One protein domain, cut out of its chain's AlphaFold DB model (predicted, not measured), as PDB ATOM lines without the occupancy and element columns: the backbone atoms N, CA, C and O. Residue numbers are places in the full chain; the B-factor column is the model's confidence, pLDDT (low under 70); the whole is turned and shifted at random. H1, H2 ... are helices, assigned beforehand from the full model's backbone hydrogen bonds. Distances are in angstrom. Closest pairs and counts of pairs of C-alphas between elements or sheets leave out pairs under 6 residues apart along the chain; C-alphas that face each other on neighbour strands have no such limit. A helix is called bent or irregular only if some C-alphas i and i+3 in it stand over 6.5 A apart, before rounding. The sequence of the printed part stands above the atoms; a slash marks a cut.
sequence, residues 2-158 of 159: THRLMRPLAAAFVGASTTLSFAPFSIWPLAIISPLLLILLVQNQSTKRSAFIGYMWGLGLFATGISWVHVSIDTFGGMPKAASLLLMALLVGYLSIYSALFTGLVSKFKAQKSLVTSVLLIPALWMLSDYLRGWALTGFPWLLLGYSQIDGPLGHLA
ATOM      1  N   THR A   2     -28.632 -13.236   3.126       58.19
ATOM      2  CA  THR A   2     -27.683 -13.495   2.020       58.19
ATOM      3  C   THR A   2     -26.232 -13.062   2.277       58.19
ATOM      4  O   THR A   2     -25.321 -13.843   2.027       58.19
ATOM      5  N   HIS A   3     -25.986 -11.894   2.885       64.12
ATOM      6  CA  HIS A   3     -24.616 -11.393   3.112       64.12
ATOM      7  C   HIS A   3     -23.734 -12.272   4.002       64.12
ATOM      8  O   HIS A   3     -22.510 -12.238   3.876       64.12
ATOM      9  N   ARG A   4     -24.321 -13.075   4.903       78.00
ATOM     10  CA  ARG A   4     -23.517 -13.913   5.797       78.00
ATOM     11  C   ARG A   4     -22.782 -14.979   4.988       78.00
ATOM     12  O   ARG A   4     -21.584 -15.145   5.187       78.00
ATOM     13  N   LEU A   5     -23.449 -15.666   4.061       87.75
ATOM     14  CA  LEU A   5     -22.879 -16.808   3.335       87.75
ATOM     15  C   LEU A   5     -21.990 -16.431   2.140       87.75
ATOM     16  O   LEU A   5     -21.248 -17.287   1.670       87.75
ATOM     17  N   MET A   6     -21.975 -15.166   1.708       93.44
ATOM     18  CA  MET A   6     -21.170 -14.732   0.557       93.44
ATOM     19  C   MET A   6     -19.672 -15.013   0.727       93.44
ATOM     20  O   MET A   6     -19.056 -15.559  -0.179       93.44
ATOM     21  N   ARG A   7     -19.084 -14.686   1.888       96.00
ATOM     22  CA  ARG A   7     -17.641 -14.894   2.122       96.00
ATOM     23  C   ARG A   7     -17.243 -16.376   2.135       96.00
ATOM     24  O   ARG A   7     -16.297 -16.707   1.432       96.00
ATOM     25  N   PRO A   8     -17.927 -17.274   2.875       97.25
ATOM     26  CA  PRO A   8     -17.623 -18.702   2.806       97.25
ATOM     27  C   PRO A   8     -17.816 -19.302   1.405       97.25
ATOM     28  O   PRO A   8     -16.984 -20.089   0.974       97.25
ATOM     29  N   LEU A   9     -18.865 -18.908   0.672       97.25
ATOM     30  CA  LEU A   9     -19.073 -19.387  -0.700       97.25
ATOM     31  C   LEU A   9     -17.963 -18.902  -1.638       97.25
ATOM     32  O   LEU A   9     -17.390 -19.703  -2.368       97.25
ATOM     33  N   ALA A  10     -17.604 -17.617  -1.571       97.69
ATOM     34  CA  ALA A  10     -16.468 -17.078  -2.315       97.69
ATOM     35  C   ALA A  10     -15.170 -17.818  -1.965       97.69
ATOM     36  O   ALA A  10     -14.407 -18.169  -2.856       97.69
ATOM     37  N   ALA A  11     -14.955 -18.114  -0.680       98.31
ATOM     38  CA  ALA A  11     -13.793 -18.858  -0.216       98.31
ATOM     39  C   ALA A  11     -13.716 -20.256  -0.839       98.31
ATOM     40  O   ALA A  11     -12.632 -20.646  -1.251       98.31
ATOM     41  N   ALA A  12     -14.839 -20.969  -0.984       98.56
ATOM     42  CA  ALA A  12     -14.867 -22.262  -1.669       98.56
ATOM     43  C   ALA A  12     -14.432 -22.162  -3.139       98.56
ATOM     44  O   ALA A  12     -13.597 -22.948  -3.579       98.56
ATOM     45  N   PHE A  13     -14.920 -21.167  -3.887       98.38
ATOM     46  CA  PHE A  13     -14.489 -20.955  -5.277       98.38
ATOM     47  C   PHE A  13     -13.015 -20.549  -5.383       98.38
ATOM     48  O   PHE A  13     -12.293 -21.064  -6.235       98.38
ATOM     49  N   VAL A  14     -12.551 -19.669  -4.491       98.50
ATOM     50  CA  VAL A  14     -11.136 -19.286  -4.399       98.50
ATOM     51  C   VAL A  14     -10.277 -20.522  -4.103       98.50
ATOM     52  O   VAL A  14      -9.299 -20.773  -4.805       98.50
ATOM     53  N   GLY A  15     -10.692 -21.354  -3.148       98.38
ATOM     54  CA  GLY A  15     -10.058 -22.628  -2.822       98.38
ATOM     55  C   GLY A  15      -9.949 -23.552  -4.028       98.38
ATOM     56  O   GLY A  15      -8.844 -23.968  -4.367       98.38
ATOM     57  N   ALA A  16     -11.061 -23.783  -4.727       98.38
ATOM     58  CA  ALA A  16     -11.108 -24.620  -5.925       98.38
ATOM     59  C   ALA A  16     -10.183 -24.107  -7.044       98.38
ATOM     60  O   ALA A  16      -9.480 -24.891  -7.680       98.38
ATOM     61  N   SER A  17     -10.112 -22.785  -7.246       98.31
ATOM     62  CA  SER A  17      -9.216 -22.188  -8.248       98.31
ATOM     63  C   SER A  17      -7.735 -22.472  -7.970       98.31
ATOM     64  O   SER A  17      -6.949 -22.600  -8.904       98.31
ATOM     65  N   THR A  18      -7.358 -22.660  -6.701       98.12
ATOM     66  CA  THR A  18      -5.987 -23.011  -6.296       98.12
ATOM     67  C   THR A  18      -5.527 -24.335  -6.902       98.12
ATOM     68  O   THR A  18      -4.342 -24.505  -7.145       98.12
ATOM     69  N   THR A  19      -6.427 -25.281  -7.197       97.62
ATOM     70  CA  THR A  19      -6.043 -26.542  -7.856       97.62
ATOM     71  C   THR A  19      -5.346 -26.301  -9.197       97.62
ATOM     72  O   THR A  19      -4.440 -27.049  -9.556       97.62
ATOM     73  N   LEU A  20      -5.699 -25.224  -9.903       97.69
ATOM     74  CA  LEU A  20      -5.098 -24.867 -11.189       97.69
ATOM     75  C   LEU A  20      -3.638 -24.398 -11.069       97.69
ATOM     76  O   LEU A  20      -2.963 -24.265 -12.086       97.69
ATOM     77  N   SER A  21      -3.122 -24.157  -9.856       97.31
ATOM     78  CA  SER A  21      -1.689 -23.901  -9.672       97.31
ATOM     79  C   SER A  21      -0.838 -25.165  -9.769       97.31
ATOM     80  O   SER A  21       0.379 -25.066  -9.873       97.31
ATOM     81  N   PHE A  22      -1.450 -26.348  -9.700       96.38
ATOM     82  CA  PHE A  22      -0.758 -27.630  -9.779       96.38
ATOM     83  C   PHE A  22      -0.834 -28.217 -11.192       96.38
ATOM     84  O   PHE A  22      -1.615 -27.770 -12.039       96.38
ATOM     85  N   ALA A  23      -0.022 -29.243 -11.445       91.38
ATOM     86  CA  ALA A  23      -0.107 -30.019 -12.674       91.38
ATOM     87  C   ALA A  23      -1.527 -30.597 -12.862       91.38
ATOM     88  O   ALA A  23      -2.165 -30.985 -11.877       91.38
ATOM     89  N   PRO A  24      -2.033 -30.676 -14.106       93.69
ATOM     90  CA  PRO A  24      -1.357 -30.359 -15.373       93.69
ATOM     91  C   PRO A  24      -1.440 -28.880 -15.805       93.69
ATOM     92  O   PRO A  24      -0.968 -28.544 -16.885       93.69
ATOM     93  N   PHE A  25      -2.066 -28.001 -15.017       95.25
ATOM     94  CA  PHE A  25      -2.363 -26.621 -15.428       95.25
ATOM     95  C   PHE A  25      -1.215 -25.641 -15.166       95.25
ATOM     96  O   PHE A  25      -1.012 -24.719 -15.953       95.25
ATOM     97  N   SER A  26      -0.487 -25.825 -14.059       94.12
ATOM     98  CA  SER A  26       0.719 -25.061 -13.697       94.12
ATOM     99  C   SER A  26       0.549 -23.530 -13.711       94.12
ATOM    100  O   SER A  26       1.497 -22.783 -13.962       94.12
ATOM    101  N   ILE A  27      -0.651 -23.024 -13.397       96.69
ATOM    102  CA  ILE A  27      -0.935 -21.584 -13.283       96.69
ATOM    103  C   ILE A  27      -0.443 -21.093 -11.912       96.69
ATOM    104  O   ILE A  27      -1.223 -20.789 -11.002       96.69
ATOM    105  N   TRP A  28       0.879 -21.035 -11.751       95.69
ATOM    106  CA  TRP A  28       1.562 -20.734 -10.488       95.69
ATOM    107  C   TRP A  28       1.101 -19.447  -9.768       95.69
ATOM    108  O   TRP A  28       1.117 -19.459  -8.534       95.69
ATOM    109  N   PRO A  29       0.629 -18.357 -10.428       96.75
ATOM    110  CA  PRO A  29       0.171 -17.168  -9.703       96.75
ATOM    111  C   PRO A  29      -1.019 -17.447  -8.778       96.75
ATOM    112  O   PRO A  29      -1.180 -16.774  -7.758       96.75
ATOM    113  N   LEU A  30      -1.843 -18.454  -9.089       97.19
ATOM    114  CA  LEU A  30      -2.998 -18.817  -8.264       97.19
ATOM    115  C   LEU A  30      -2.593 -19.348  -6.886       97.19
ATOM    116  O   LEU A  30      -3.343 -19.149  -5.931       97.19
ATOM    117  N   ALA A  31      -1.390 -19.911  -6.743       96.06
ATOM    118  CA  ALA A  31      -0.848 -20.307  -5.445       96.06
ATOM    119  C   ALA A  31      -0.520 -19.111  -4.536       96.06
ATOM    120  O   ALA A  31      -0.384 -19.284  -3.329       96.06
ATOM    121  N   ILE A  32      -0.428 -17.896  -5.089       96.44
ATOM    122  CA  ILE A  32      -0.212 -16.653  -4.334       96.44
ATOM    123  C   ILE A  32      -1.539 -15.907  -4.163       96.44
ATOM    124  O   ILE A  32      -1.907 -15.507  -3.055       96.44
ATOM    125  N   ILE A  33      -2.285 -15.746  -5.260       98.06
ATOM    126  CA  ILE A  33      -3.541 -14.987  -5.288       98.06
ATOM    127  C   ILE A  33      -4.596 -15.642  -4.393       98.06
ATOM    128  O   ILE A  33      -5.283 -14.943  -3.653       98.06
ATOM    129  N   SER A  34      -4.724 -16.970  -4.419       98.06
ATOM    130  CA  SER A  34      -5.766 -17.658  -3.655       98.06
ATOM    131  C   SER A  34      -5.590 -17.521  -2.129       98.06
ATOM    132  O   SER A  34      -6.536 -17.070  -1.473       98.06
ATOM    133  N   PRO A  35      -4.406 -17.785  -1.532       97.69
ATOM    134  CA  PRO A  35      -4.171 -17.502  -0.114       97.69
ATOM    135  C   PRO A  35      -4.330 -16.022   0.250       97.69
ATOM    136  O   PRO A  35      -4.870 -15.711   1.313       97.69
ATOM    137  N   LEU A  36      -3.921 -15.098  -0.628       97.75
ATOM    138  CA  LEU A  36      -4.123 -13.664  -0.409       97.75
ATOM    139  C   LEU A  36      -5.617 -13.316  -0.322       97.75
ATOM    140  O   LEU A  36      -6.047 -12.655   0.625       97.75
ATOM    141  N   LEU A  37      -6.424 -13.804  -1.267       98.31
ATOM    142  CA  LEU A  37      -7.877 -13.631  -1.246       98.31
ATOM    143  C   LEU A  37      -8.504 -14.273  -0.000       98.31
ATOM    144  O   LEU A  37      -9.383 -13.669   0.613       98.31
ATOM    145  N   LEU A  38      -8.028 -15.446   0.432       98.56
ATOM    146  CA  LEU A  38      -8.476 -16.072   1.679       98.56
ATOM    147  C   LEU A  38      -8.218 -15.168   2.893       98.56
ATOM    148  O   LEU A  38      -9.119 -14.961   3.711       98.56
ATOM    149  N   ILE A  39      -7.015 -14.598   2.995       98.06
ATOM    150  CA  ILE A  39      -6.638 -13.660   4.059       98.06
ATOM    151  C   ILE A  39      -7.565 -12.432   4.033       98.06
ATOM    152  O   ILE A  39      -8.087 -12.032   5.077       98.06
ATOM    153  N   LEU A  40      -7.862 -11.873   2.858       97.38
ATOM    154  CA  LEU A  40      -8.805 -10.753   2.729       97.38
ATOM    155  C   LEU A  40     -10.231 -11.137   3.165       97.38
ATOM    156  O   LEU A  40     -10.904 -10.372   3.862       97.38
ATOM    157  N   LEU A  41     -10.693 -12.345   2.832       97.62
ATOM    158  CA  LEU A  41     -12.030 -12.824   3.198       97.62
ATOM    159  C   LEU A  41     -12.215 -12.986   4.715       97.62
ATOM    160  O   LEU A  41     -13.327 -12.779   5.217       97.62
ATOM    161  N   VAL A  42     -11.156 -13.306   5.461       97.50
ATOM    162  CA  VAL A  42     -11.203 -13.450   6.931       97.50
ATOM    163  C   VAL A  42     -10.920 -12.151   7.690       97.50
ATOM    164  O   VAL A  42     -11.048 -12.108   8.916       97.50
ATOM    165  N   GLN A  43     -10.618 -11.060   6.983       95.69
ATOM    166  CA  GLN A  43     -10.367  -9.764   7.603       95.69
ATOM    167  C   GLN A  43     -11.603  -9.252   8.361       95.69
ATOM    168  O   GLN A  43     -12.741  -9.295   7.864       95.69
ATOM    169  N   ASN A  44     -11.368  -8.743   9.577       94.00
ATOM    170  CA  ASN A  44     -12.390  -8.244  10.506       94.00
ATOM    171  C   ASN A  44     -13.493  -9.269  10.830       94.00
ATOM    172  O   ASN A  44     -14.623  -8.894  11.142       94.00
ATOM    173  N   GLN A  45     -13.197 -10.567  10.722       96.06
ATOM    174  CA  GLN A  45     -14.108 -11.637  11.118       96.06
ATOM    175  C   GLN A  45     -13.750 -12.179  12.506       96.06
ATOM    176  O   GLN A  45     -12.608 -12.110  12.958       96.06
ATOM    177  N   SER A  46     -14.748 -12.726  13.204       97.06
ATOM    178  CA  SER A  46     -14.514 -13.441  14.460       97.06
ATOM    179  C   SER A  46     -13.776 -14.754  14.198       97.06
ATOM    180  O   SER A  46     -13.966 -15.368  13.151       97.06
ATOM    181  N   THR A  47     -13.008 -15.251  15.172       98.06
ATOM    182  CA  THR A  47     -12.257 -16.519  15.063       98.06
ATOM    183  C   THR A  47     -13.104 -17.677  14.532       98.06
ATOM    184  O   THR A  47     -12.688 -18.371  13.609       98.06
ATOM    185  N   LYS A  48     -14.327 -17.852  15.054       97.81
ATOM    186  CA  LYS A  48     -15.251 -18.905  14.600       97.81
ATOM    187  C   LYS A  48     -15.658 -18.715  13.137       97.81
ATOM    188  O   LYS A  48     -15.794 -19.690  12.403       97.81
ATOM    189  N   ARG A  49     -15.874 -17.468  12.709       97.50
ATOM    190  CA  ARG A  49     -16.270 -17.175  11.330       97.50
ATOM    191  C   ARG A  49     -15.110 -17.355  10.363       97.50
ATOM    192  O   ARG A  49     -15.322 -17.938   9.307       97.50
ATOM    193  N   SER A  50     -13.916 -16.919  10.742       98.25
ATOM    194  CA  SER A  50     -12.695 -17.108   9.962       98.25
ATOM    195  C   SER A  50     -12.383 -18.578   9.764       98.25
ATOM    196  O   SER A  50     -12.199 -18.985   8.625       98.25
ATOM    197  N   ALA A  51     -12.458 -19.383  10.830       98.69
ATOM    198  CA  ALA A  51     -12.284 -20.828  10.734       98.69
ATOM    199  C   ALA A  51     -13.284 -21.460   9.752       98.69
ATOM    200  O   ALA A  51     -12.901 -22.274   8.923       98.69
ATOM    201  N   PHE A  52     -14.555 -21.044   9.774       98.56
ATOM    202  CA  PHE A  52     -15.544 -21.540   8.811       98.56
ATOM    203  C   PHE A  52     -15.260 -21.098   7.363       98.56
ATOM    204  O   PHE A  52     -15.473 -21.870   6.433       98.56
ATOM    205  N   ILE A  53     -14.770 -19.873   7.155       98.69
ATOM    206  CA  ILE A  53     -14.357 -19.381   5.830       98.69
ATOM    207  C   ILE A  53     -13.151 -20.183   5.318       98.69
ATOM    208  O   ILE A  53     -13.180 -20.649   4.182       98.69
ATOM    209  N   GLY A  54     -12.131 -20.400   6.153       98.69
ATOM    210  CA  GLY A  54     -10.986 -21.240   5.800       98.69
ATOM    211  C   GLY A  54     -11.355 -22.699   5.582       98.69
ATOM    212  O   GLY A  54     -10.815 -23.320   4.677       98.69
ATOM    213  N   TYR A  55     -12.325 -23.222   6.333       98.81
ATOM    214  CA  TYR A  55     -12.876 -24.552   6.092       98.81
ATOM    215  C   TYR A  55     -13.494 -24.651   4.692       98.81
ATOM    216  O   TYR A  55     -13.181 -25.581   3.960       98.81
ATOM    217  N   MET A  56     -14.310 -23.674   4.275       98.75
ATOM    218  CA  MET A  56     -14.873 -23.655   2.917       98.75
ATOM    219  C   MET A  56     -13.800 -23.527   1.831       98.75
ATOM    220  O   MET A  56     -13.909 -24.178   0.798       98.75
ATOM    221  N   TRP A  57     -12.757 -22.725   2.060       98.75
ATOM    222  CA  TRP A  57     -11.617 -22.649   1.143       98.75
ATOM    223  C   TRP A  57     -10.897 -23.992   1.011       98.75
ATOM    224  O   TRP A  57     -10.644 -24.443  -0.104       98.75
ATOM    225  N   GLY A  58     -10.648 -24.666   2.137       98.62
ATOM    226  CA  GLY A  58     -10.096 -26.016   2.154       98.62
ATOM    227  C   GLY A  58     -10.988 -26.998   1.397       98.62
ATOM    228  O   GLY A  58     -10.485 -27.743   0.561       98.62
ATOM    229  N   LEU A  59     -12.311 -26.943   1.605       98.62
ATOM    230  CA  LEU A  59     -13.254 -27.808   0.891       98.62
ATOM    231  C   LEU A  59     -13.132 -27.604  -0.617       98.62
ATOM    232  O   LEU A  59     -13.071 -28.585  -1.343       98.62
ATOM    233  N   GLY A  60     -13.062 -26.351  -1.072       98.44
ATOM    234  CA  GLY A  60     -12.831 -26.026  -2.474       98.44
ATOM    235  C   GLY A  60     -11.549 -26.663  -3.004       98.44
ATOM    236  O   GLY A  60     -11.613 -27.455  -3.935       98.44
ATOM    237  N   LEU A  61     -10.408 -26.362  -2.373       98.50
ATOM    238  CA  LEU A  61      -9.086 -26.847  -2.789       98.50
ATOM    239  C   LEU A  61      -9.011 -28.376  -2.830       98.50
ATOM    240  O   LEU A  61      -8.532 -28.949  -3.808       98.50
ATOM    241  N   PHE A  62      -9.431 -29.037  -1.753       98.38
ATOM    242  CA  PHE A  62      -9.276 -30.480  -1.620       98.38
ATOM    243  C   PHE A  62     -10.340 -31.228  -2.429       98.38
ATOM    244  O   PHE A  62     -10.002 -32.216  -3.076       98.38
ATOM    245  N   ALA A  63     -11.588 -30.754  -2.499       97.56
ATOM    246  CA  ALA A  63     -12.603 -31.421  -3.318       97.56
ATOM    247  C   ALA A  63     -12.209 -31.460  -4.798       97.56
ATOM    248  O   ALA A  63     -12.420 -32.482  -5.448       97.56
ATOM    249  N   THR A  64     -11.607 -30.392  -5.331       97.38
ATOM    250  CA  THR A  64     -11.142 -30.376  -6.724       97.38
ATOM    251  C   THR A  64      -9.770 -31.024  -6.885       97.38
ATOM    252  O   THR A  64      -9.583 -31.838  -7.790       97.38
ATOM    253  N   GLY A  65      -8.817 -30.723  -5.999       96.44
ATOM    254  CA  GLY A  65      -7.412 -31.105  -6.163       96.44
ATOM    255  C   GLY A  65      -7.054 -32.538  -5.774       96.44
ATOM    256  O   GLY A  65      -6.042 -33.046  -6.250       96.44
ATOM    257  N   ILE A  66      -7.867 -33.210  -4.950       96.38
ATOM    258  CA  ILE A  66      -7.666 -34.631  -4.611       96.38
ATOM    259  C   ILE A  66      -8.819 -35.532  -5.064       96.38
ATOM    260  O   ILE A  66      -8.887 -36.687  -4.658       96.38
ATOM    261  N   SER A  67      -9.702 -35.035  -5.936       92.50
ATOM    262  CA  SER A  67     -10.825 -35.797  -6.519       92.50
ATOM    263  C   SER A  67     -10.413 -37.158  -7.097       92.50
ATOM    264  O   SER A  67     -11.169 -38.123  -7.008       92.50
ATOM    265  N   TRP A  68      -9.189 -37.265  -7.615       91.88
ATOM    266  CA  TRP A  68      -8.612 -38.497  -8.153       91.88
ATOM    267  C   TRP A  68      -8.483 -39.633  -7.123       91.88
ATOM    268  O   TRP A  68      -8.522 -40.798  -7.514       91.88
ATOM    269  N   VAL A  69      -8.403 -39.338  -5.817       91.50
ATOM    270  CA  VAL A  69      -8.322 -40.357  -4.748       91.50
ATOM    271  C   VAL A  69      -9.560 -41.259  -4.740       91.50
ATOM    272  O   VAL A  69      -9.460 -42.442  -4.413       91.50
ATOM    273  N   HIS A  70     -10.714 -40.738  -5.172       88.00
ATOM    274  CA  HIS A  70     -11.935 -41.528  -5.327       88.00
ATOM    275  C   HIS A  70     -11.724 -42.755  -6.225       88.00
ATOM    276  O   HIS A  70     -12.249 -43.821  -5.917       88.00
ATOM    277  N   VAL A  71     -10.939 -42.635  -7.304       86.56
ATOM    278  CA  VAL A  71     -10.674 -43.751  -8.231       86.56
ATOM    279  C   VAL A  71      -9.978 -44.898  -7.501       86.56
ATOM    280  O   VAL A  71     -10.353 -46.056  -7.674       86.56
ATOM    281  N   SER A  72      -9.017 -44.583  -6.631       88.38
ATOM    282  CA  SER A  72      -8.332 -45.584  -5.812       88.38
ATOM    283  C   SER A  72      -9.280 -46.246  -4.807       88.38
ATOM    284  O   SER A  72      -9.256 -47.464  -4.661       88.38
ATOM    285  N   ILE A  73     -10.143 -45.474  -4.138       86.12
ATOM    286  CA  ILE A  73     -11.101 -46.024  -3.163       86.12
ATOM    287  C   ILE A  73     -12.124 -46.935  -3.854       86.12
ATOM    288  O   ILE A  73     -12.408 -48.019  -3.352       86.12
ATOM    289  N   ASP A  74     -12.655 -46.521  -5.005       85.38
ATOM    290  CA  ASP A  74     -13.640 -47.295  -5.766       85.38
ATOM    291  C   ASP A  74     -13.030 -48.597  -6.316       85.38
ATOM    292  O   ASP A  74     -13.617 -49.667  -6.178       85.38
ATOM    293  N   THR A  75     -11.803 -48.529  -6.849       85.06
ATOM    294  CA  THR A  75     -11.127 -49.686  -7.466       85.06
ATOM    295  C   THR A  75     -10.631 -50.702  -6.436       85.06
ATOM    296  O   THR A  75     -10.791 -51.904  -6.632       85.06
ATOM    297  N   PHE A  76     -10.020 -50.243  -5.338       84.44
ATOM    298  CA  PHE A  76      -9.375 -51.127  -4.357       84.44
ATOM    299  C   PHE A  76     -10.226 -51.391  -3.111       84.44
ATOM    300  O   PHE A  76      -9.916 -52.296  -2.341       84.44
ATOM    301  N   GLY A  77     -11.290 -50.617  -2.890       78.44
ATOM    302  CA  GLY A  77     -12.117 -50.739  -1.693       78.44
ATOM    303  C   GLY A  77     -13.125 -51.883  -1.744       78.44
ATOM    304  O   GLY A  77     -13.546 -52.345  -0.688       78.44
ATOM    305  N   GLY A  78     -13.550 -52.326  -2.936       83.44
ATOM    306  CA  GLY A  78     -14.603 -53.346  -3.084       83.44
ATOM    307  C   GLY A  78     -15.942 -52.955  -2.437       83.44
ATOM    308  O   GLY A  78     -16.779 -53.810  -2.152       83.44
ATOM    309  N   MET A  79     -16.130 -51.662  -2.158       86.06
ATOM    310  CA  MET A  79     -17.251 -51.113  -1.402       86.06
ATOM    311  C   MET A  79     -18.324 -50.531  -2.331       86.06
ATOM    312  O   MET A  79     -18.030 -50.139  -3.460       86.06
ATOM    313  N   PRO A  80     -19.575 -50.383  -1.858       89.44
ATOM    314  CA  PRO A  80     -20.600 -49.653  -2.594       89.44
ATOM    315  C   PRO A  80     -20.186 -48.199  -2.866       89.44
ATOM    316  O   PRO A  80     -19.618 -47.534  -1.998       89.44
ATOM    317  N   LYS A  81     -20.579 -47.655  -4.024       87.38
ATOM    318  CA  LYS A  81     -20.248 -46.277  -4.452       87.38
ATOM    319  C   LYS A  81     -20.560 -45.206  -3.402       87.38
ATOM    320  O   LYS A  81     -19.782 -44.278  -3.208       87.38
ATOM    321  N   ALA A  82     -21.679 -45.343  -2.689       90.12
ATOM    322  CA  ALA A  82     -22.065 -44.407  -1.633       90.12
ATOM    323  C   ALA A  82     -21.043 -44.359  -0.481       90.12
ATOM    324  O   ALA A  82     -20.763 -43.284   0.043       90.12
ATOM    325  N   ALA A  83     -20.452 -45.503  -0.119       90.38
ATOM    326  CA  ALA A  83     -19.414 -45.571   0.903       90.38
ATOM    327  C   ALA A  83     -18.109 -44.919   0.416       90.38
ATOM    328  O   ALA A  83     -17.508 -44.152   1.162       90.38
ATOM    329  N   SER A  84     -17.719 -45.138  -0.847       89.38
ATOM    330  CA  SER A  84     -16.554 -44.470  -1.454       89.38
ATOM    331  C   SER A  84     -16.697 -42.942  -1.442       89.38
ATOM    332  O   SER A  84     -15.811 -42.226  -0.971       89.38
ATOM    333  N   LEU A  85     -17.858 -42.428  -1.863       91.38
ATOM    334  CA  LEU A  85     -18.151 -40.991  -1.836       91.38
ATOM    335  C   LEU A  85     -18.157 -40.420  -0.413       91.38
ATOM    336  O   LEU A  85     -17.663 -39.313  -0.198       91.38
ATOM    337  N   LEU A  86     -18.682 -41.166   0.563       93.69
ATOM    338  CA  LEU A  86     -18.654 -40.758   1.965       93.69
ATOM    339  C   LEU A  86     -17.216 -40.664   2.489       93.69
ATOM    340  O   LEU A  86     -16.866 -39.668   3.116       93.69
ATOM    341  N   LEU A  87     -16.372 -41.658   2.202       94.00
ATOM    342  CA  LEU A  87     -14.955 -41.634   2.577       94.00
ATOM    343  C   LEU A  87     -14.227 -40.452   1.935       94.00
ATOM    344  O   LEU A  87     -13.454 -39.770   2.608       94.00
ATOM    345  N   MET A  88     -14.528 -40.157   0.670       95.06
ATOM    346  CA  MET A  88     -13.978 -38.991  -0.011       95.06
ATOM    347  C   MET A  88     -14.412 -37.681   0.663       95.06
ATOM    348  O   MET A  88     -13.579 -36.818   0.938       95.06
ATOM    349  N   ALA A  89     -15.698 -37.539   0.995       95.81
ATOM    350  CA  ALA A  89     -16.213 -36.368   1.701       95.81
ATOM    351  C   ALA A  89     -15.581 -36.206   3.095       95.81
ATOM    352  O   ALA A  89     -15.241 -35.090   3.492       95.81
ATOM    353  N   LEU A  90     -15.378 -37.311   3.820       96.88
ATOM    354  CA  LEU A  90     -14.698 -37.317   5.114       96.88
ATOM    355  C   LEU A  90     -13.229 -36.913   4.985       96.88
ATOM    356  O   LEU A  90     -12.763 -36.110   5.789       96.88
ATOM    357  N   LEU A  91     -12.515 -37.404   3.968       96.88
ATOM    358  CA  LEU A  91     -11.123 -37.035   3.709       96.88
ATOM    359  C   LEU A  91     -10.993 -35.541   3.387       96.88
ATOM    360  O   LEU A  91     -10.213 -34.837   4.028       96.88
ATOM    361  N   VAL A  92     -11.790 -35.031   2.445       98.06
ATOM    362  CA  VAL A  92     -11.821 -33.597   2.101       98.06
ATOM    363  C   VAL A  92     -12.181 -32.764   3.330       98.06
ATOM    364  O   VAL A  92     -11.534 -31.752   3.613       98.06
ATOM    365  N   GLY A  93     -13.181 -33.208   4.095       98.31
ATOM    366  CA  GLY A  93     -13.596 -32.568   5.335       98.31
ATOM    367  C   GLY A  93     -12.475 -32.528   6.372       98.31
ATOM    368  O   GLY A  93     -12.239 -31.471   6.950       98.31
ATOM    369  N   TYR A  94     -11.751 -33.629   6.564       98.38
ATOM    370  CA  TYR A  94     -10.598 -33.723   7.459       98.38
ATOM    371  C   TYR A  94      -9.478 -32.760   7.048       98.38
ATOM    372  O   TYR A  94      -9.026 -31.963   7.870       98.38
ATOM    373  N   LEU A  95      -9.075 -32.754   5.775       98.44
ATOM    374  CA  LEU A  95      -8.000 -31.873   5.297       98.44
ATOM    375  C   LEU A  95      -8.369 -30.389   5.416       98.44
ATOM    376  O   LEU A  95      -7.533 -29.547   5.745       98.44
ATOM    377  N   SER A  96      -9.646 -30.067   5.228       98.62
ATOM    378  CA  SER A  96     -10.160 -28.699   5.344       98.62
ATOM    379  C   SER A  96     -10.089 -28.144   6.771       98.62
ATOM    380  O   SER A  96     -10.093 -26.923   6.956       98.62
ATOM    381  N   ILE A  97      -9.972 -29.005   7.791       98.62
ATOM    382  CA  ILE A  97      -9.771 -28.580   9.186       98.62
ATOM    383  C   ILE A  97      -8.460 -27.801   9.331       98.62
ATOM    384  O   ILE A  97      -8.422 -26.838  10.091       98.62
ATOM    385  N   TYR A  98      -7.407 -28.136   8.582       98.62
ATOM    386  CA  TYR A  98      -6.124 -27.427   8.679       98.62
ATOM    387  C   TYR A  98      -6.200 -26.008   8.099       98.62
ATOM    388  O   TYR A  98      -5.661 -25.070   8.686       98.62
ATOM    389  N   SER A  99      -6.963 -25.798   7.021       98.50
ATOM    390  CA  SER A  99      -7.269 -24.452   6.504       98.50
ATOM    391  C   SER A  99      -8.155 -23.650   7.472       98.50
ATOM    392  O   SER A  99      -7.987 -22.435   7.640       98.50
ATOM    393  N   ALA A 100      -9.083 -24.325   8.159       98.69
ATOM    394  CA  ALA A 100      -9.890 -23.733   9.225       98.69
ATOM    395  C   ALA A 100      -9.039 -23.338  10.443       98.69
ATOM    396  O   ALA A 100      -9.227 -22.262  11.014       98.69
ATOM    397  N   LEU A 101      -8.079 -24.185  10.820       98.69
ATOM    398  CA  LEU A 101      -7.119 -23.924  11.887       98.69
ATOM    399  C   LEU A 101      -6.281 -22.693  11.548       98.69
ATOM    400  O   LEU A 101      -6.277 -21.743  12.329       98.69
ATOM    401  N   PHE A 102      -5.659 -22.665  10.367       98.75
ATOM    402  CA  PHE A 102      -4.865 -21.534   9.887       98.75
ATOM    403  C   PHE A 102      -5.630 -20.207  10.014       98.75
ATOM    404  O   PHE A 102      -5.213 -19.294  10.728       98.75
ATOM    405  N   THR A 103      -6.796 -20.113   9.376       98.75
ATOM    406  CA  THR A 103      -7.607 -18.884   9.369       98.75
ATOM    407  C   THR A 103      -8.167 -18.525  10.746       98.75
ATOM    408  O   THR A 103      -8.251 -17.346  11.099       98.75
ATOM    409  N   GLY A 104      -8.521 -19.524  11.558       98.62
ATOM    410  CA  GLY A 104      -8.914 -19.332  12.949       98.62
ATOM    411  C   GLY A 104      -7.788 -18.704  13.774       98.62
ATOM    412  O   GLY A 104      -8.031 -17.729  14.492       98.62
ATOM    413  N   LEU A 105      -6.557 -19.205  13.639       98.56
ATOM    414  CA  LEU A 105      -5.380 -18.673  14.333       98.56
ATOM    415  C   LEU A 105      -5.008 -17.270  13.836       98.56
ATOM    416  O   LEU A 105      -4.752 -16.398  14.668       98.56
ATOM    417  N   VAL A 106      -5.076 -17.014  12.524       98.50
ATOM    418  CA  VAL A 106      -4.859 -15.677  11.936       98.50
ATOM    419  C   VAL A 106      -5.766 -14.636  12.595       98.50
ATOM    420  O   VAL A 106      -5.289 -13.588  13.037       98.50
ATOM    421  N   SER A 107      -7.062 -14.926  12.738       97.88
ATOM    422  CA  SER A 107      -7.987 -13.995  13.395       97.88
ATOM    423  C   SER A 107      -7.851 -13.978  14.918       97.88
ATOM    424  O   SER A 107      -7.953 -12.906  15.516       97.88
ATOM    425  N   LYS A 108      -7.580 -15.123  15.565       97.94
ATOM    426  CA  LYS A 108      -7.378 -15.213  17.025       97.94
ATOM    427  C   LYS A 108      -6.193 -14.363  17.485       97.94
ATOM    428  O   LYS A 108      -6.322 -13.615  18.451       97.94
ATOM    429  N   PHE A 109      -5.071 -14.444  16.777       97.69
ATOM    430  CA  PHE A 109      -3.861 -13.679  17.087       97.69
ATOM    431  C   PHE A 109      -3.845 -12.286  16.457       97.69
ATOM    432  O   PHE A 109      -2.868 -11.558  16.610       97.69
ATOM    433  N   LYS A 110      -4.929 -11.891  15.773       96.06
ATOM    434  CA  LYS A 110      -5.035 -10.604  15.072       96.06
ATOM    435  C   LYS A 110      -3.834 -10.373  14.150       96.06
ATOM    436  O   LYS A 110      -3.326  -9.257  14.064       96.06
ATOM    437  N   ALA A 111      -3.406 -11.423  13.447       95.12
ATOM    438  CA  ALA A 111      -2.216 -11.411  12.599       95.12
ATOM    439  C   ALA A 111      -2.291 -10.367  11.473       95.12
ATOM    440  O   ALA A 111      -1.273 -10.009  10.914       95.12
ATOM    441  N   GLN A 112      -3.480  -9.837  11.173       93.38
ATOM    442  CA  GLN A 112      -3.716  -8.825  10.139       93.38
ATOM    443  C   GLN A 112      -3.742  -7.382  10.680       93.38
ATOM    444  O   GLN A 112      -4.120  -6.462   9.957       93.38
ATOM    445  N   LYS A 113      -3.430  -7.160  11.967       93.44
ATOM    446  CA  LYS A 113      -3.562  -5.838  12.609       93.44
ATOM    447  C   LYS A 113      -2.464  -4.859  12.184       93.44
ATOM    448  O   LYS A 113      -2.689  -3.653  12.200       93.44
ATOM    449  N   SER A 114      -1.278  -5.355  11.842       95.69
ATOM    450  CA  SER A 114      -0.156  -4.540  11.369       95.69
ATOM    451  C   SER A 114       0.648  -5.281  10.308       95.69
ATOM    452  O   SER A 114       0.586  -6.508  10.220       95.69
ATOM    453  N   LEU A 115       1.450  -4.546   9.536       94.94
ATOM    454  CA  LEU A 115       2.341  -5.145   8.542       94.94
ATOM    455  C   LEU A 115       3.317  -6.142   9.187       94.94
ATOM    456  O   LEU A 115       3.446  -7.264   8.714       94.94
ATOM    457  N   VAL A 116       3.927  -5.766  10.316       95.62
ATOM    458  CA  VAL A 116       4.881  -6.615  11.052       95.62
ATOM    459  C   VAL A 116       4.234  -7.929  11.489       95.62
ATOM    460  O   VAL A 116       4.783  -9.000  11.254       95.62
ATOM    461  N   THR A 117       3.040  -7.866  12.087       94.94
ATOM    462  CA  THR A 117       2.331  -9.085  12.511       94.94
ATOM    463  C   THR A 117       1.888  -9.927  11.320       94.94
ATOM    464  O   THR A 117       1.945 -11.149  11.405       94.94
ATOM    465  N   SER A 118       1.534  -9.296  10.197       95.00
ATOM    466  CA  SER A 118       1.107 -10.002   8.985       95.00
ATOM    467  C   SER A 118       2.258 -10.786   8.367       95.00
ATOM    468  O   SER A 118       2.110 -11.973   8.100       95.00
ATOM    469  N   VAL A 119       3.417 -10.148   8.195       95.75
ATOM    470  CA  VAL A 119       4.596 -10.759   7.564       95.75
ATOM    471  C   VAL A 119       5.204 -11.865   8.431       95.75
ATOM    472  O   VAL A 119       5.714 -12.838   7.891       95.75
ATOM    473  N   LEU A 120       5.119 -11.759   9.761       96.81
ATOM    474  CA  LEU A 120       5.679 -12.769  10.664       96.81
ATOM    475  C   LEU A 120       4.699 -13.907  10.963       96.81
ATOM    476  O   LEU A 120       5.045 -15.080  10.835       96.81
ATOM    477  N   LEU A 121       3.471 -13.585  11.383       97.75
ATOM    478  CA  LEU A 121       2.546 -14.597  11.892       97.75
ATOM    479  C   LEU A 121       1.849 -15.363  10.775       97.75
ATOM    480  O   LEU A 121       1.633 -16.557  10.932       97.75
ATOM    481  N   ILE A 122       1.482 -14.726   9.658       98.00
ATOM    482  CA  ILE A 122       0.723 -15.424   8.609       98.00
ATOM    483  C   ILE A 122       1.537 -16.587   8.014       98.00
ATOM    484  O   ILE A 122       1.015 -17.705   8.029       98.00
ATOM    485  N   PRO A 123       2.797 -16.405   7.567       97.50
ATOM    486  CA  PRO A 123       3.593 -17.517   7.046       97.50
ATOM    487  C   PRO A 123       3.876 -18.587   8.105       97.50
ATOM    488  O   PRO A 123       3.748 -19.775   7.819       97.50
ATOM    489  N   ALA A 124       4.183 -18.188   9.347       98.12
ATOM    490  CA  ALA A 124       4.446 -19.128  10.438       98.12
ATOM    491  C   ALA A 124       3.218 -19.996  10.770       98.12
ATOM    492  O   ALA A 124       3.331 -21.208  10.947       98.12
ATOM    493  N   LEU A 125       2.027 -19.392  10.819       98.38
ATOM    494  CA  LEU A 125       0.774 -20.106  11.067       98.38
ATOM    495  C   LEU A 125       0.376 -20.999   9.887       98.38
ATOM    496  O   LEU A 125      -0.195 -22.071  10.105       98.38
ATOM    497  N   TRP A 126       0.666 -20.573   8.653       98.31
ATOM    498  CA  TRP A 126       0.469 -21.400   7.463       98.31
ATOM    499  C   TRP A 126       1.349 -22.648   7.533       98.31
ATOM    500  O   TRP A 126       0.840 -23.766   7.481       98.31
ATOM    501  N   MET A 127       2.652 -22.457   7.752       97.62
ATOM    502  CA  MET A 127       3.630 -23.536   7.874       97.62
ATOM    503  C   MET A 127       3.275 -24.503   9.008       97.62
ATOM    504  O   MET A 127       3.325 -25.712   8.809       97.62
ATOM    505  N   LEU A 128       2.854 -23.996  10.172       98.12
ATOM    506  CA  LEU A 128       2.378 -24.836  11.274       98.12
ATOM    507  C   LEU A 128       1.178 -25.698  10.857       98.12
ATOM    508  O   LEU A 128       1.116 -26.878  11.192       98.12
ATOM    509  N   SER A 129       0.226 -25.118  10.126       97.94
ATOM    510  CA  SER A 129      -0.980 -25.831   9.691       97.94
ATOM    511  C   SER A 129      -0.657 -26.909   8.652       97.94
ATOM    512  O   SER A 129      -1.182 -28.019   8.750       97.94
ATOM    513  N   ASP A 130       0.243 -26.620   7.709       97.38
ATOM    514  CA  ASP A 130       0.729 -27.597   6.727       97.38
ATOM    515  C   ASP A 130       1.579 -28.699   7.373       97.38
ATOM    516  O   ASP A 130       1.415 -29.871   7.035       97.38
ATOM    517  N   TYR A 131       2.422 -28.359   8.351       97.75
ATOM    518  CA  TYR A 131       3.193 -29.339   9.119       97.75
ATOM    519  C   TYR A 131       2.275 -30.310   9.866       97.75
ATOM    520  O   TYR A 131       2.421 -31.524   9.741       97.75
ATOM    521  N   LEU A 132       1.278 -29.790  10.592       98.00
ATOM    522  CA  LEU A 132       0.311 -30.630  11.301       98.00
ATOM    523  C   LEU A 132      -0.457 -31.538  10.336       98.00
ATOM    524  O   LEU A 132      -0.651 -32.711  10.642       98.00
ATOM    525  N   ARG A 133      -0.831 -31.034   9.155       97.88
ATOM    526  CA  ARG A 133      -1.483 -31.827   8.103       97.88
ATOM    527  C   ARG A 133      -0.586 -32.928   7.542       97.88
ATOM    528  O   ARG A 133      -1.081 -33.991   7.177       97.88
ATOM    529  N   GLY A 134       0.716 -32.678   7.463       97.25
ATOM    530  CA  GLY A 134       1.716 -33.645   7.015       97.25
ATOM    531  C   GLY A 134       2.163 -34.644   8.083       97.25
ATOM    532  O   GLY A 134       2.850 -35.596   7.736       97.25
ATOM    533  N   TRP A 135       1.789 -34.455   9.351       97.25
ATOM    534  CA  TRP A 135       2.271 -35.282  10.463       97.25
ATOM    535  C   TRP A 135       1.155 -36.018  11.214       97.25
ATOM    536  O   TRP A 135       1.294 -37.195  11.551       97.25
ATOM    537  N   ALA A 136       0.033 -35.351  11.487       96.75
ATOM    538  CA  ALA A 136      -1.046 -35.930  12.275       96.75
ATOM    539  C   ALA A 136      -1.688 -37.124  11.553       96.75
ATOM    540  O   ALA A 136      -1.953 -37.065  10.356       96.75
ATOM    541  N   LEU A 137      -1.991 -38.193  12.302       94.62
ATOM    542  CA  LEU A 137      -2.593 -39.426  11.774       94.62
ATOM    543  C   LEU A 137      -1.833 -39.980  10.555       94.62
ATOM    544  O   LEU A 137      -2.447 -40.321   9.551       94.62
ATOM    545  N   THR A 138      -0.501 -40.046  10.644       95.25
ATOM    546  CA  THR A 138       0.441 -40.458   9.573       95.25
ATOM    547  C   THR A 138       0.625 -39.462   8.427       95.25
ATOM    548  O   THR A 138       1.567 -39.611   7.654       95.25
ATOM    549  N   GLY A 139      -0.185 -38.402   8.382       94.81
ATOM    550  CA  GLY A 139       0.007 -37.271   7.488       94.81
ATOM    551  C   GLY A 139      -0.562 -37.451   6.082       94.81
ATOM    552  O   GLY A 139      -0.567 -38.535   5.504       94.81
ATOM    553  N   PHE A 140      -1.019 -36.341   5.497       96.56
ATOM    554  CA  PHE A 140      -1.436 -36.266   4.094       96.56
ATOM    555  C   PHE A 140      -1.012 -34.917   3.468       96.56
ATOM    556  O   PHE A 140      -1.837 -34.015   3.266       96.56
ATOM    557  N   PRO A 141       0.291 -34.731   3.174       95.75
ATOM    558  CA  PRO A 141       0.864 -33.464   2.712       95.75
ATOM    559  C   PRO A 141       0.671 -33.215   1.201       95.75
ATOM    560  O   PRO A 141       1.574 -32.748   0.513       95.75
ATOM    561  N   TRP A 142      -0.513 -33.503   0.654       95.50
ATOM    562  CA  TRP A 142      -0.836 -33.200  -0.747       95.50
ATOM    563  C   TRP A 142      -1.156 -31.718  -0.967       95.50
ATOM    564  O   TRP A 142      -1.605 -31.035  -0.047       95.50
ATOM    565  N   LEU A 143      -0.954 -31.223  -2.193       96.44
ATOM    566  CA  LEU A 143      -1.249 -29.836  -2.589       96.44
ATOM    567  C   LEU A 143      -0.503 -28.778  -1.748       96.44
ATOM    568  O   LEU A 143      -1.058 -27.734  -1.408       96.44
ATOM    569  N   LEU A 144       0.764 -29.033  -1.399       96.62
ATOM    570  CA  LEU A 144       1.626 -28.005  -0.809       96.62
ATOM    571  C   LEU A 144       1.964 -26.951  -1.867       96.62
ATOM    572  O   LEU A 144       2.554 -27.269  -2.899       96.62
ATOM    573  N   LEU A 145       1.609 -25.693  -1.599       95.50
ATOM    574  CA  LEU A 145       1.702 -24.599  -2.573       95.50
ATOM    575  C   LEU A 145       3.117 -24.392  -3.126       95.50
ATOM    576  O   LEU A 145       3.253 -23.981  -4.273       95.50
ATOM    577  N   GLY A 146       4.163 -24.728  -2.363       93.75
ATOM    578  CA  GLY A 146       5.553 -24.646  -2.823       93.75
ATOM    579  C   GLY A 146       5.818 -25.434  -4.111       93.75
ATOM    580  O   GLY A 146       6.519 -24.936  -4.985       93.75
ATOM    581  N   TYR A 147       5.177 -26.595  -4.302       94.19
ATOM    582  CA  TYR A 147       5.352 -27.396  -5.523       94.19
ATOM    583  C   TYR A 147       4.844 -26.698  -6.788       94.19
ATOM    584  O   TYR A 147       5.348 -26.967  -7.873       94.19
ATOM    585  N   SER A 148       3.887 -25.771  -6.668       95.19
ATOM    586  CA  SER A 148       3.409 -24.983  -7.816       95.19
ATOM    587  C   SER A 148       4.467 -24.036  -8.386       95.19
ATOM    588  O   SER A 148       4.288 -23.505  -9.478       95.19
ATOM    589  N   GLN A 149       5.547 -23.783  -7.641       95.69
ATOM    590  CA  GLN A 149       6.576 -22.815  -8.007       95.69
ATOM    591  C   GLN A 149       7.761 -23.445  -8.739       95.69
ATOM    592  O   GLN A 149       8.706 -22.720  -9.031       95.69
ATOM    593  N   ILE A 150       7.732 -24.748  -9.044       92.38
ATOM    594  CA  ILE A 150       8.870 -25.442  -9.667       92.38
ATOM    595  C   ILE A 150       9.297 -24.793 -10.995       92.38
ATOM    596  O   ILE A 150      10.482 -24.559 -11.201       92.38
ATOM    597  N   ASP A 151       8.323 -24.385 -11.814       88.44
ATOM    598  CA  ASP A 151       8.524 -23.628 -13.061       88.44
ATOM    599  C   ASP A 151       8.293 -22.112 -12.873       88.44
ATOM    600  O   ASP A 151       8.291 -21.332 -13.828       88.44
ATOM    601  N   GLY A 152       8.025 -21.687 -11.637       89.06
ATOM    602  CA  GLY A 152       7.729 -20.308 -11.267       89.06
ATOM    603  C   GLY A 152       8.978 -19.524 -10.856       89.06
ATOM    604  O   GLY A 152      10.059 -20.085 -10.663       89.06
ATOM    605  N   PRO A 153       8.845 -18.205 -10.632       92.81
ATOM    606  CA  PRO A 153       9.975 -17.354 -10.267       92.81
ATOM    607  C   PRO A 153      10.613 -17.746  -8.929       92.81
ATOM    608  O   PRO A 153      11.769 -17.413  -8.707       92.81
ATOM    609  N   LEU A 154       9.890 -18.446  -8.045       92.38
ATOM    610  CA  LEU A 154      10.381 -18.883  -6.734       92.38
ATOM    611  C   LEU A 154      11.032 -20.276  -6.747       92.38
ATOM    612  O   LEU A 154      11.512 -20.714  -5.704       92.38
ATOM    613  N   GLY A 155      11.078 -20.968  -7.892       89.19
ATOM    614  CA  GLY A 155      11.605 -22.336  -7.979       89.19
ATOM    615  C   GLY A 155      13.065 -22.468  -7.534       89.19
ATOM    616  O   GLY A 155      13.445 -23.466  -6.932       89.19
ATOM    617  N   HIS A 156      13.868 -21.418  -7.727       90.62
ATOM    618  CA  HIS A 156      15.276 -21.382  -7.321       90.62
ATOM    619  C   HIS A 156      15.498 -21.419  -5.798       90.62
ATOM    620  O   HIS A 156      16.612 -21.693  -5.367       90.62
ATOM    621  N   LEU A 157      14.472 -21.153  -4.979       90.75
ATOM    622  CA  LEU A 157      14.565 -21.223  -3.513       90.75
ATOM    623  C   LEU A 157      14.499 -22.660  -2.970       90.75
ATOM    624  O   LEU A 157      14.689 -22.862  -1.774       90.75
ATOM    625  N   ALA A 158      14.174 -23.639  -3.820       80.19
ATOM    626  CA  ALA A 158      14.075 -25.050  -3.449       80.19
ATOM    627  C   ALA A 158      15.383 -25.839  -3.656       80.19
ATOM    628  O   ALA A 158      15.405 -27.033  -3.356       80.19
TER     629      ALA A 158
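This is residues 2 to 158 of the 159 residues of the protein "Apolipoprotein N-acyltransferase" of Vibrio ishigakensis (UniProt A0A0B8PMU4). One long helix, H5, packs on the up-and-down bundle of H1, H2 and H3, each running against the one before; H6 folds back beside H5, and short H4 folds back beside its first part. Short H7 comes near H1 and H2, and H8 follows it. The printed part has 157 residues with eight named helices, H1 to H8 in order, and no named strand: all helix, compact, radius of gyration of the C-alphas 16.0 A, spans 53 by 42 by 30 A.

The hub is H5, residues 81 to 108, touching four helices. It touches H3, residues 47 to 65, at Ala 51 and Ala 100, closest C-alphas 4.1 A, opposite ways at a steep tilt of 42 degrees. H6, residues 115 to 138, touches residues 95 to 106 of H5, closest C-alphas Tyr 98 and Ser 129, 5.5 A, a hairpin at a shallow tilt of 31 degrees. H4, residues 69 to 77, forms another hairpin with H5, at a steep tilt of 40 degrees, closest C-alphas Asp 74 and Ser 84, 5.9 A. H1, residues 2 to 21, touches H3, closest C-alphas Ala 16 and Gly 60, 4.1 A. H2, residues 30 to 42, only just touches H5, with 3 pairs of C-alphas within 8 A, closest Val 42 and Thr 103, 7.0 A. H1 and H6 are apart. Every O i to N i+4 pair is within hydrogen-bond range in H3 and H4; H1 has 10 of 16, H2 8 of 9, H5 22 of 24, H6 16 of 20. H7, residues 145 to 149, has 0 of 1, with 2 of 2 O i to N i+3 pairs; H8, residues 155 to 158, is too short for an i+4 pair.

H5 is 39.9 A long, from C-alpha 81 at (-20.248, -46.277, -4.452); H6 is 35.4 A, irregular, with C-alphas 134 and 137 8.6 A apart. H1, 30.3 A, is only just irregular, C-alphas 4 and 7 being 7.0 A apart. H8 ends at C-alpha 158, (14.075, -25.050, -3.449).

The C-alphas of Gly 78 and Ser 114 are farthest apart, 52.9 A. The printed part has no cut and no long link; residues 2 to 3 are under pLDDT 70.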